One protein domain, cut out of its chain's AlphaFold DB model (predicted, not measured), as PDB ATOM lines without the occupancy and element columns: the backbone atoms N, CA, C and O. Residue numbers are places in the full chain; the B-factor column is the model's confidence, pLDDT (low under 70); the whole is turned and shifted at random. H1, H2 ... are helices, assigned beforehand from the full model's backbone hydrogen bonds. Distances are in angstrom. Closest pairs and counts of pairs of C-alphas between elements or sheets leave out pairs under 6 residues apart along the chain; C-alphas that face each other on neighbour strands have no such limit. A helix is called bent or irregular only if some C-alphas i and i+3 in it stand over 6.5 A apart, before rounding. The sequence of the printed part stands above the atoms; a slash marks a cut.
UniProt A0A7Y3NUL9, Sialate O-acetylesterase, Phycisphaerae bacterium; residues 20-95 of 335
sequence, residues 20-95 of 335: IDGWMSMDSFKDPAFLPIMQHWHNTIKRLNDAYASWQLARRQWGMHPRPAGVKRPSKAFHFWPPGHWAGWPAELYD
ATOM      1  N   ILE A  20     -28.573  37.317   9.239       95.62
ATOM      2  CA  ILE A  20     -27.488  36.330   9.326       95.62
ATOM      3  C   ILE A  20     -27.120  35.946  10.763       95.62
ATOM      4  O   ILE A  20     -26.661  34.828  10.988       95.62
ATOM      5  N   ASP A  21     -27.381  36.825  11.735       94.25
ATOM      6  CA  ASP A  21     -27.032  36.597  13.138       94.25
ATOM      7  C   ASP A  21     -27.662  35.307  13.678       94.25
ATOM      8  O   ASP A  21     -27.005  34.537  14.381       94.25
ATOM      9  N   GLY A  22     -28.909  35.025  13.287       94.12
ATOM     10  CA  GLY A  22     -29.604  33.809  13.698       94.12
ATOM     11  C   GLY A  22     -29.032  32.535  13.099       94.12
ATOM     12  O   GLY A  22     -29.156  31.481  13.706       94.12
ATOM     13  N   TRP A  23     -28.353  32.619  11.958       96.44
ATOM     14  CA  TRP A  23     -27.760  31.473  11.263       96.44
ATOM     15  C   TRP A  23     -26.313  31.191  11.681       96.44
ATOM     16  O   TRP A  23     -25.696  30.239  11.201       96.44
ATOM     17  N   MET A  24     -25.749  32.003  12.572       96.06
ATOM     18  CA  MET A  24     -24.395  31.854  13.095       96.06
ATOM     19  C   MET A  24     -24.419  31.152  14.447       96.06
ATOM     20  O   MET A  24     -25.137  31.582  15.333       96.06
ATOM     21  N   SER A  25     -23.575  30.140  14.662       94.94
ATOM     22  CA  SER A  25     -23.376  29.596  16.013       94.94
ATOM     23  C   SER A  25     -22.887  30.686  16.974       94.94
ATOM     24  O   SER A  25     -22.121  31.560  16.558       94.94
ATOM     25  N   MET A  26     -23.202  30.584  18.270       93.56
ATOM     26  CA  MET A  26     -22.694  31.534  19.276       93.56
ATOM     27  C   MET A  26     -21.163  31.666  19.251       93.56
ATOM     28  O   MET A  26     -20.617  32.762  19.356       93.56
ATOM     29  N   ASP A  27     -20.463  30.563  18.990       93.81
ATOM     30  CA  ASP A  27     -19.007  30.542  18.825       93.81
ATOM     31  C   ASP A  27     -18.479  31.422  17.685       93.81
ATOM     32  O   ASP A  27     -17.331  31.864  17.726       93.81
ATOM     33  N   SER A  28     -19.296  31.706  16.670       93.81
ATOM     34  CA  SER A  28     -18.912  32.578  15.558       93.81
ATOM     35  C   SER A  28     -18.846  34.054  15.967       93.81
ATOM     36  O   SER A  28     -18.172  34.829  15.295       93.81
ATOM     37  N   PHE A  29     -19.474  34.427  17.088       92.81
ATOM     38  CA  PHE A  29     -19.453  35.782  17.645       92.81
ATOM     39  C   PHE A  29     -18.311  36.036  18.637       92.81
ATOM     40  O   PHE A  29     -18.203  37.137  19.169       92.81
ATOM     41  N   LYS A  30     -17.437  35.048  18.885       90.00
ATOM     42  CA  LYS A  30     -16.285  35.196  19.795       90.00
ATOM     43  C   LYS A  30     -15.212  36.166  19.279       90.00
ATOM     44  O   LYS A  30     -14.380  36.610  20.064       90.00
ATOM     45  N   ASP A  31     -15.206  36.488  17.983       87.44
ATOM     46  CA  ASP A  31     -14.310  37.508  17.429       87.44
ATOM     47  C   ASP A  31     -14.644  38.887  18.040       87.44
ATOM     48  O   ASP A  31     -15.799  39.322  17.951       87.44
ATOM     49  N   PRO A  32     -13.663  39.611  18.620       88.69
ATOM     50  CA  PRO A  32     -13.877  40.942  19.188       88.69
ATOM     51  C   PRO A  32     -14.548  41.939  18.234       88.69
ATOM     52  O   PRO A  32     -15.240  42.856  18.680       88.69
ATOM     53  N   ALA A  33     -14.402  41.755  16.917       87.69
ATOM     54  CA  ALA A  33     -15.069  42.568  15.906       87.69
ATOM     55  C   ALA A  33     -16.607  42.510  15.982       87.69
ATOM     56  O   ALA A  33     -17.265  43.408  15.453       87.69
ATOM     57  N   PHE A  34     -17.181  41.491  16.629       91.31
ATOM     58  CA  PHE A  34     -18.624  41.325  16.802       91.31
ATOM     59  C   PHE A  34     -19.144  41.766  18.176       91.31
ATOM     60  O   PHE A  34     -20.358  41.754  18.390       91.31
ATOM     61  N   LEU A  35     -18.279  42.242  19.083       89.69
ATOM     62  CA  LEU A  35     -18.702  42.755  20.395       89.69
ATOM     63  C   LEU A  35     -19.798  43.831  20.307       89.69
ATOM     64  O   LEU A  35     -20.756  43.733  21.073       89.69
ATOM     65  N   PRO A  36     -19.757  44.811  19.377       89.69
ATOM     66  CA  PRO A  36     -20.834  45.795  19.267       89.69
ATOM     67  C   PRO A  36     -22.195  45.176  18.911       89.69
ATOM     68  O   PRO A  36     -23.225  45.633  19.404       89.69
ATOM     69  N   ILE A  37     -22.205  44.124  18.085       88.81
ATOM     70  CA  ILE A  37     -23.424  43.394  17.708       88.81
ATOM     71  C   ILE A  37     -23.959  42.635  18.925       88.81
ATOM     72  O   ILE A  37     -25.133  42.760  19.268       88.81
ATOM     73  N   MET A  38     -23.087  41.921  19.642       90.31
ATOM     74  CA  MET A  38     -23.477  41.171  20.839       90.31
ATOM     75  C   MET A  38     -23.955  42.078  21.975       90.31
ATOM     76  O   MET A  38     -24.940  41.759  22.641       90.31
ATOM     77  N   GLN A  39     -23.322  43.237  22.170       90.06
ATOM     78  CA  GLN A  39     -23.756  44.219  23.162       90.06
ATOM     79  C   GLN A  39     -25.133  44.795  22.820       90.06
ATOM     80  O   GLN A  39     -25.960  44.990  23.713       90.06
ATOM     81  N   HIS A  40     -25.398  45.056  21.537       88.62
ATOM     82  CA  HIS A  40     -26.723  45.475  21.097       88.62
ATOM     83  C   HIS A  40     -27.772  44.420  21.419       88.62
ATOM     84  O   HIS A  40     -28.766  44.746  22.062       88.62
ATOM     85  N   TRP A  41     -27.525  43.160  21.060       87.50
ATOM     86  CA  TRP A  41     -28.446  42.074  21.373       87.50
ATOM     87  C   TRP A  41     -28.681  41.926  22.871       87.50
ATOM     88  O   TRP A  41     -29.831  41.869  23.296       87.50
ATOM     89  N   HIS A  42     -27.627  41.973  23.685       87.38
ATOM     90  CA  HIS A  42     -27.749  41.954  25.142       87.38
ATOM     91  C   HIS A  42     -28.662  43.079  25.662       87.38
ATOM     92  O   HIS A  42     -29.577  42.839  26.453       87.38
ATOM     93  N   ASN A  43     -28.464  44.306  25.173       88.62
ATOM     94  CA  ASN A  43     -29.287  45.455  25.548       88.62
ATOM     95  C   ASN A  43     -30.742  45.306  25.073       88.62
ATOM     96  O   ASN A  43     -31.664  45.665  25.808       88.62
ATOM     97  N   THR A  44     -30.956  44.772  23.871       85.38
ATOM     98  CA  THR A  44     -32.285  44.509  23.303       85.38
ATOM     99  C   THR A  44     -33.030  43.448  24.112       85.38
ATOM    100  O   THR A  44     -34.179  43.684  24.483       85.38
ATOM    101  N   ILE A  45     -32.373  42.342  24.492       81.50
ATOM    102  CA  ILE A  45     -32.942  41.310  25.382       81.50
ATOM    103  C   ILE A  45     -33.371  41.934  26.701       81.50
ATOM    104  O   ILE A  45     -34.503  41.736  27.135       81.50
ATOM    105  N   LYS A  46     -32.480  42.712  27.326       85.56
ATOM    106  CA  LYS A  46     -32.768  43.360  28.605       85.56
ATOM    107  C   LYS A  46     -34.015  44.242  28.511       85.56
ATOM    108  O   LYS A  46     -34.947  44.063  29.286       85.56
ATOM    109  N   ARG A  47     -34.079  45.121  27.503       85.25
ATOM    110  CA  ARG A  47     -35.240  46.001  27.280       85.25
ATOM    111  C   ARG A  47     -36.528  45.221  27.031       85.25
ATOM    112  O   ARG A  47     -37.573  45.602  27.550       85.25
ATOM    113  N   LEU A  48     -36.468  44.148  26.241       80.88
ATOM    114  CA  LEU A  48     -37.637  43.316  25.965       80.88
ATOM    115  C   LEU A  48     -38.109  42.572  27.216       80.88
ATOM    116  O   LEU A  48     -39.310  42.539  27.466       80.88
ATOM    117  N   ASN A  49     -37.195  42.052  28.035       82.44
ATOM    118  CA  ASN A  49     -37.532  41.428  29.315       82.44
ATOM    119  C   ASN A  49     -38.207  42.415  30.275       82.44
ATOM    120  O   ASN A  49     -39.261  42.100  30.831       82.44
ATOM    121  N   ASP A  50     -37.657  43.623  30.411       85.69
ATOM    122  CA  ASP A  50     -38.220  44.673  31.267       85.69
ATOM    123  C   ASP A  50     -39.627  45.087  30.791       85.69
ATOM    124  O   ASP A  50     -40.571  45.213  31.585       85.69
ATOM    125  N   ALA A  51     -39.799  45.239  29.474       83.44
ATOM    126  CA  ALA A  51     -41.088  45.545  28.861       83.44
ATOM    127  C   ALA A  51     -42.099  44.399  29.043       83.44
ATOM    128  O   ALA A  51     -43.270  44.654  29.335       83.44
ATOM    129  N   TYR A  52     -41.659  43.142  28.928       81.50
ATOM    130  CA  TYR A  52     -42.505  41.968  29.126       81.50
ATOM    131  C   TYR A  52     -42.994  41.858  30.569       81.50
ATOM    132  O   TYR A  52     -44.191  41.688  30.803       81.50
ATOM    133  N   ALA A  53     -42.091  42.013  31.541       84.88
ATOM    134  CA  ALA A  53     -42.428  41.998  32.961       84.88
ATOM    135  C   ALA A  53     -43.432  43.110  33.311       84.88
ATOM    136  O   ALA A  53     -44.436  42.858  33.986       84.88
ATOM    137  N   SER A  54     -43.215  44.316  32.774       85.00
ATOM    138  CA  SER A  54     -44.127  45.456  32.931       85.00
ATOM    139  C   SER A  54     -45.508  45.169  32.336       85.00
ATOM    140  O   SER A  54     -46.535  45.416  32.972       85.00
ATOM    141  N   TRP A  55     -45.555  44.587  31.134       84.44
ATOM    142  CA  TRP A  55     -46.807  44.200  30.487       84.44
ATOM    143  C   TRP A  55     -47.549  43.107  31.266       84.44
ATOM    144  O   TRP A  55     -48.763  43.204  31.458       84.44
ATOM    145  N   GLN A  56     -46.839  42.090  31.766       85.62
ATOM    146  CA  GLN A  56     -47.430  41.034  32.589       85.62
ATOM    147  C   GLN A  56     -48.042  41.597  33.878       85.62
ATOM    148  O   GLN A  56     -49.149  41.201  34.251       85.62
ATOM    149  N   LEU A  57     -47.356  42.532  34.545       88.25
ATOM    150  CA  LEU A  57     -47.877  43.208  35.733       88.25
ATOM    151  C   LEU A  57     -49.153  43.997  35.412       88.25
ATOM    152  O   LEU A  57     -50.165  43.806  36.087       88.25
ATOM    153  N   ALA A  58     -49.137  44.807  34.349       87.06
ATOM    154  CA  ALA A  58     -50.304  45.573  33.911       87.06
ATOM    155  C   ALA A  58     -51.490  44.662  33.554       87.06
ATOM    156  O   ALA A  58     -52.630  44.952  33.914       87.06
ATOM    157  N   ARG A  59     -51.236  43.522  32.896       86.88
ATOM    158  CA  ARG A  59     -52.265  42.521  32.578       86.88
ATOM    159  C   ARG A  59     -52.862  41.883  33.830       86.88
ATOM    160  O   ARG A  59     -54.083  41.746  33.888       86.88
ATOM    161  N   ARG A  60     -52.035  41.522  34.819       89.69
ATOM    162  CA  ARG A  60     -52.510  41.001  36.113       89.69
ATOM    163  C   ARG A  60     -53.391  42.029  36.816       89.69
ATOM    164  O   ARG A  60     -54.533  41.716  37.128       89.69
ATOM    165  N   GLN A  61     -52.909  43.261  36.977       90.56
ATOM    166  CA  GLN A  61     -53.650  44.341  37.638       90.56
ATOM    167  C   GLN A  61     -54.959  44.692  36.916       90.56
ATOM    168  O   GLN A  61     -55.976  44.925  37.564       90.56
ATOM    169  N   TRP A  62     -54.970  44.691  35.579       88.50
ATOM    170  CA  TRP A  62     -56.177  44.958  34.789       88.50
ATOM    171  C   TRP A  62     -57.285  43.916  35.011       88.50
ATOM    172  O   TRP A  62     -58.467  44.261  34.915       88.50
ATOM    173  N   GLY A  63     -56.912  42.665  35.303       90.56
ATOM    174  CA  GLY A  63     -57.834  41.564  35.592       90.56
ATOM    175  C   GLY A  63     -58.295  41.456  37.052       90.56
ATOM    176  O   GLY A  63     -59.092  40.572  37.345       90.56
ATOM    177  N   MET A  64     -57.808  42.304  37.966       91.00
ATOM    178  CA  MET A  64     -58.220  42.285  39.378       91.00
ATOM    179  C   MET A  64     -59.582  42.957  39.594       91.00
ATOM    180  O   MET A  64     -59.930  43.915  38.898       91.00
ATOM    181  N   HIS A  65     -60.307  42.500  40.622       85.06
ATOM    182  CA  HIS A  65     -61.539  43.116  41.112       85.06
ATOM    183  C   HIS A  65     -61.489  43.291  42.649       85.06
ATOM    184  O   HIS A  65     -61.404  42.283  43.348       85.06
ATOM    185  N   PRO A  66     -61.541  44.534  43.176       86.81
ATOM    186  CA  PRO A  66     -61.569  45.792  42.426       86.81
ATOM    187  C   PRO A  66     -60.234  46.065  41.709       86.81
ATOM    188  O   PRO A  66     -59.161  45.693  42.182       86.81
ATOM    189  N   ARG A  67     -60.299  46.719  40.543       91.56
ATOM    190  CA  ARG A  67     -59.105  47.111  39.781       91.56
ATOM    191  C   ARG A  67     -58.416  48.295  40.474       91.56
ATOM    192  O   ARG A  67     -59.116  49.255  40.802       91.56
ATOM    193  N   PRO A  68     -57.078  48.297  40.627       90.69
ATOM    194  CA  PRO A  68     -56.377  49.453  41.177       90.69
ATOM    195  C   PRO A  68     -56.592  50.717  40.330       90.69
ATOM    196  O   PRO A  68     -56.645  50.661  39.096       90.69
ATOM    197  N   ALA A  69     -56.709  51.870  40.992       87.50
ATOM    198  CA  ALA A  69     -56.886  53.156  40.324       87.50
ATOM    199  C   ALA A  69     -55.685  53.483  39.413       87.50
ATOM    200  O   ALA A  69     -54.539  53.198  39.746       87.50
ATOM    201  N   GLY A  70     -55.948  54.073  38.243       85.38
ATOM    202  CA  GLY A  70     -54.906  54.472  37.284       85.38
ATOM    203  C   GLY A  70     -54.356  53.354  36.384       85.38
ATOM    204  O   GLY A  70     -53.600  53.647  35.456       85.38
ATOM    205  N   VAL A  71     -54.759  52.091  36.580       83.25
ATOM    206  CA  VAL A  71     -54.335  50.975  35.716       83.25
ATOM    207  C   VAL A  71     -54.994  51.101  34.341       83.25
ATOM    208  O   VAL A  71     -56.211  50.964  34.200       83.25
ATOM    209  N   LYS A  72     -54.182  51.344  33.307       82.62
ATOM    210  CA  LYS A  72     -54.628  51.391  31.907       82.62
ATOM    211  C   LYS A  72     -54.788  49.986  31.332       82.62
ATOM    212  O   LYS A  72     -54.114  49.047  31.754       82.62
ATOM    213  N   ARG A  73     -55.649  49.854  30.317       84.00
ATOM    214  CA  ARG A  73     -55.779  48.609  29.552       84.00
ATOM    215  C   ARG A  73     -54.421  48.307  28.916       84.00
ATOM    216  O   ARG A  73     -53.932  49.166  28.178       84.00
ATOM    217  N   PRO A  74     -53.815  47.133  29.156       81.12
ATOM    218  CA  PRO A  74     -52.609  46.764  28.431       81.12
ATOM    219  C   PRO A  74     -52.927  46.735  26.933       81.12
ATOM    220  O   PRO A  74     -54.039  46.368  26.531       81.12
ATOM    221  N   SER A  75     -51.966  47.129  26.097       74.75
ATOM    222  CA  SER A  75     -52.094  46.966  24.649       74.75
ATOM    223  C   SER A  75     -52.459  45.511  24.323       74.75
ATOM    224  O   SER A  75     -52.066  44.585  25.047       74.75
ATOM    225  N   LYS A  76     -53.224  45.295  23.232       65.94
ATOM    226  CA  LYS A  76     -53.330  43.948  22.637       65.94
ATOM    227  C   LYS A  76     -51.908  43.419  22.537       65.94
ATOM    228  O   LYS A  76     -51.041  44.202  22.159       65.94
ATOM    229  N   ALA A  77     -51.688  42.158  22.911       56.09
ATOM    230  CA  ALA A  77     -50.369  41.553  22.828       56.09
ATOM    231  C   ALA A  77     -49.821  41.820  21.421       56.09
ATOM    232  O   ALA A  77     -50.222  41.171  20.457       56.09
ATOM    233  N   PHE A  78     -48.926  42.804  21.304       49.59
ATOM    234  CA  PHE A  78     -47.903  42.771  20.278       49.59
ATOM    235  C   PHE A  78     -47.318  41.375  20.419       49.59
ATOM    236  O   PHE A  78     -47.140  40.951  21.563       49.59
ATOM    237  N   HIS A  79     -47.155  40.620  19.331       51.34
ATOM    238  CA  HIS A  79     -46.613  39.268  19.414       51.34
ATOM    239  C   HIS A  79     -45.231  39.334  20.070       51.34
ATOM    240  O   HIS A  79     -44.214  39.525  19.413       51.34
ATOM    241  N   PHE A  80     -45.231  39.237  21.398       51.66
ATOM    242  CA  PHE A  80     -44.089  39.090  22.260       51.66
ATOM    243  C   PHE A  80     -43.700  37.644  22.032       51.66
ATOM    244  O   PHE A  80     -44.106  36.745  22.766       51.66
ATOM    245  N   TRP A  81     -43.007  37.400  20.923       49.31
ATOM    246  CA  TRP A  81     -42.158  36.236  20.878       49.31
ATOM    247  C   TRP A  81     -41.193  36.421  22.053       49.31
ATOM    248  O   TRP A  81     -40.574  37.488  22.153       49.31
ATOM    249  N   PRO A  82     -41.154  35.482  23.014       50.12
ATOM    250  CA  PRO A  82     -40.223  35.595  24.121       50.12
ATOM    251  C   PRO A  82     -38.799  35.777  23.561       50.12
ATOM    252  O   PRO A  82     -38.540  35.416  22.404       50.12
ATOM    253  N   PRO A  83     -37.869  36.367  24.328       49.31
ATOM    254  CA  PRO A  83     -36.471  36.400  23.919       49.31
ATOM    255  C   PRO A  83     -36.022  34.997  23.490       49.31
ATOM    256  O   PRO A  83     -36.295  34.031  24.200       49.31
ATOM    257  N   GLY A  84     -35.393  34.887  22.319       49.25
ATOM    258  CA  GLY A  84     -35.033  33.601  21.714       49.25
ATOM    259  C   GLY A  84     -36.099  32.970  20.813       49.25
ATOM    260  O   GLY A  84     -35.992  31.782  20.539       49.25
ATOM    261  N   HIS A  85     -37.116  33.724  20.378       52.31
ATOM    262  CA  HIS A  85     -38.104  33.197  19.436       52.31
ATOM    263  C   HIS A  85     -38.487  34.104  18.238       52.31
ATOM    264  O   HIS A  85     -39.479  33.874  17.548       52.31
ATOM    265  N   TRP A  86     -37.755  35.188  17.995       57.22
ATOM    266  CA  TRP A  86     -37.874  35.955  16.752       57.22
ATOM    267  C   TRP A  86     -36.702  35.600  15.855       57.22
ATOM    268  O   TRP A  86     -35.580  35.791  16.296       57.22
ATOM    269  N   ALA A  87     -36.967  35.199  14.609       57.19
ATOM    270  CA  ALA A  87     -36.031  34.626  13.634       57.19
ATOM    271  C   ALA A  87     -34.845  35.530  13.185       57.19
ATOM    272  O   ALA A  87     -34.523  35.665  12.009       57.19
ATOM    273  N   GLY A  88     -34.148  36.138  14.130       65.50
ATOM    274  CA  GLY A  88     -32.942  36.931  13.982       65.50
ATOM    275  C   GLY A  88     -32.153  37.062  15.287       65.50
ATOM    276  O   GLY A  88     -31.114  37.714  15.263       65.50
ATOM    277  N   TRP A  89     -32.587  36.443  16.398       82.56
ATOM    278  CA  TRP A  89     -31.753  36.317  17.595       82.56
ATOM    279  C   TRP A  89     -30.453  35.580  17.264       82.56
ATOM    280  O   TRP A  89     -30.522  34.582  16.546       82.56
ATOM    281  N   PRO A  90     -29.292  36.003  17.801       89.69
ATOM    282  CA  PRO A  90     -28.030  35.312  17.572       89.69
ATOM    283  C   PRO A  90     -28.148  33.814  17.849       89.69
ATOM    284  O   PRO A  90     -28.636  33.421  18.906       89.69
ATOM    285  N   ALA A  91     -27.701  33.006  16.891       92.50
ATOM    286  CA  ALA A  91     -27.691  31.544  16.933       92.50
ATOM    287  C   ALA A  91     -29.028  30.799  16.996       92.50
ATOM    288  O   ALA A  91     -29.011  29.582  16.858       92.50
ATOM    289  N   GLU A  92     -30.179  31.460  17.106       91.19
ATOM    290  CA  GLU A  92     -31.456  30.750  17.268       91.19
ATOM    291  C   GLU A  92     -31.763  29.794  16.102       91.19
ATOM    292  O   GLU A  92     -32.071  28.619  16.309       91.19
ATOM    293  N   LEU A  93     -31.645  30.270  14.859       93.75
ATOM    294  CA  LEU A  93     -31.901  29.445  13.671       93.75
ATOM    295  C   LEU A  93     -30.789  28.422  13.454       93.75
ATOM    296  O   LEU A  93     -31.038  27.330  12.950       93.75
ATOM    297  N   TYR A  94     -29.564  28.754  13.850       96.50
ATOM    298  CA  TYR A  94     -28.462  27.818  13.841       96.50
ATOM    299  C   TYR A  94     -28.768  26.644  14.776       96.50
ATOM    300  O   TYR A  94     -28.810  25.510  14.311       96.50
ATOM    301  N   ASP A  95     -29.059  26.901  16.047       95.25
ATOM    302  CA  ASP A  95     -29.309  25.871  17.058       95.25
ATOM    303  C   ASP A  95     -30.593  25.080  16.767       95.25
ATOM    304  O   ASP A  95     -30.640  23.871  16.990       95.25
TER     305      ASP A  95
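What this domain is: This is residues 20 to 95 of the 335 residues of the protein "Sialate O-acetylesterase" of Phycisphaerae bacterium (UniProt A0A7Y3NUL9). One long helix, H3, makes the length of a rod, and the unnamed residues 63 to 91 fold back from its far end to the short helices H1 and H4, which sit together near its beginning, with short H2 leading into H3. The printed part has 76 residues with four named helices, H1 to H4 in chain order, and no named strand. It is all helix and only just loose, close to extended, with a radius of gyration of the C-alphas of 17.0 A and spans of 54 by 20 by 14 A.

How they stand to each other: H3, residues 32 to 62, touches no helix. H2, residues 26 to 30, is close to it but not clearly touching; their closest C-alphas, Phe 29 and Met 38, are 7.4 A apart. H1, residues 20 to 23, touches H4, residues 92 to 95, closest at the C-alphas of Trp 23 and Tyr 94, 4.5 A. O i to N i+4 pairs are within hydrogen-bond range in 25 of 27 cases in H3 and 0 of 1 in H2, whose O i to N i+3 count is 2 of 2; H1 and H4 are too short for such an i+4 pair.

Where its parts are: H3 runs 45.3 A from C-alpha 32 at (-13.877, 40.942, 19.188) to C-alpha 62 at (-56.177, 44.958, 34.789), and is irregular, with C-alphas 33 and 36 7.4 A apart.

The domain as a whole: The printed part has no cut. The link H3 to H4 is long. Residues 76 to 88 have pLDDT under 70.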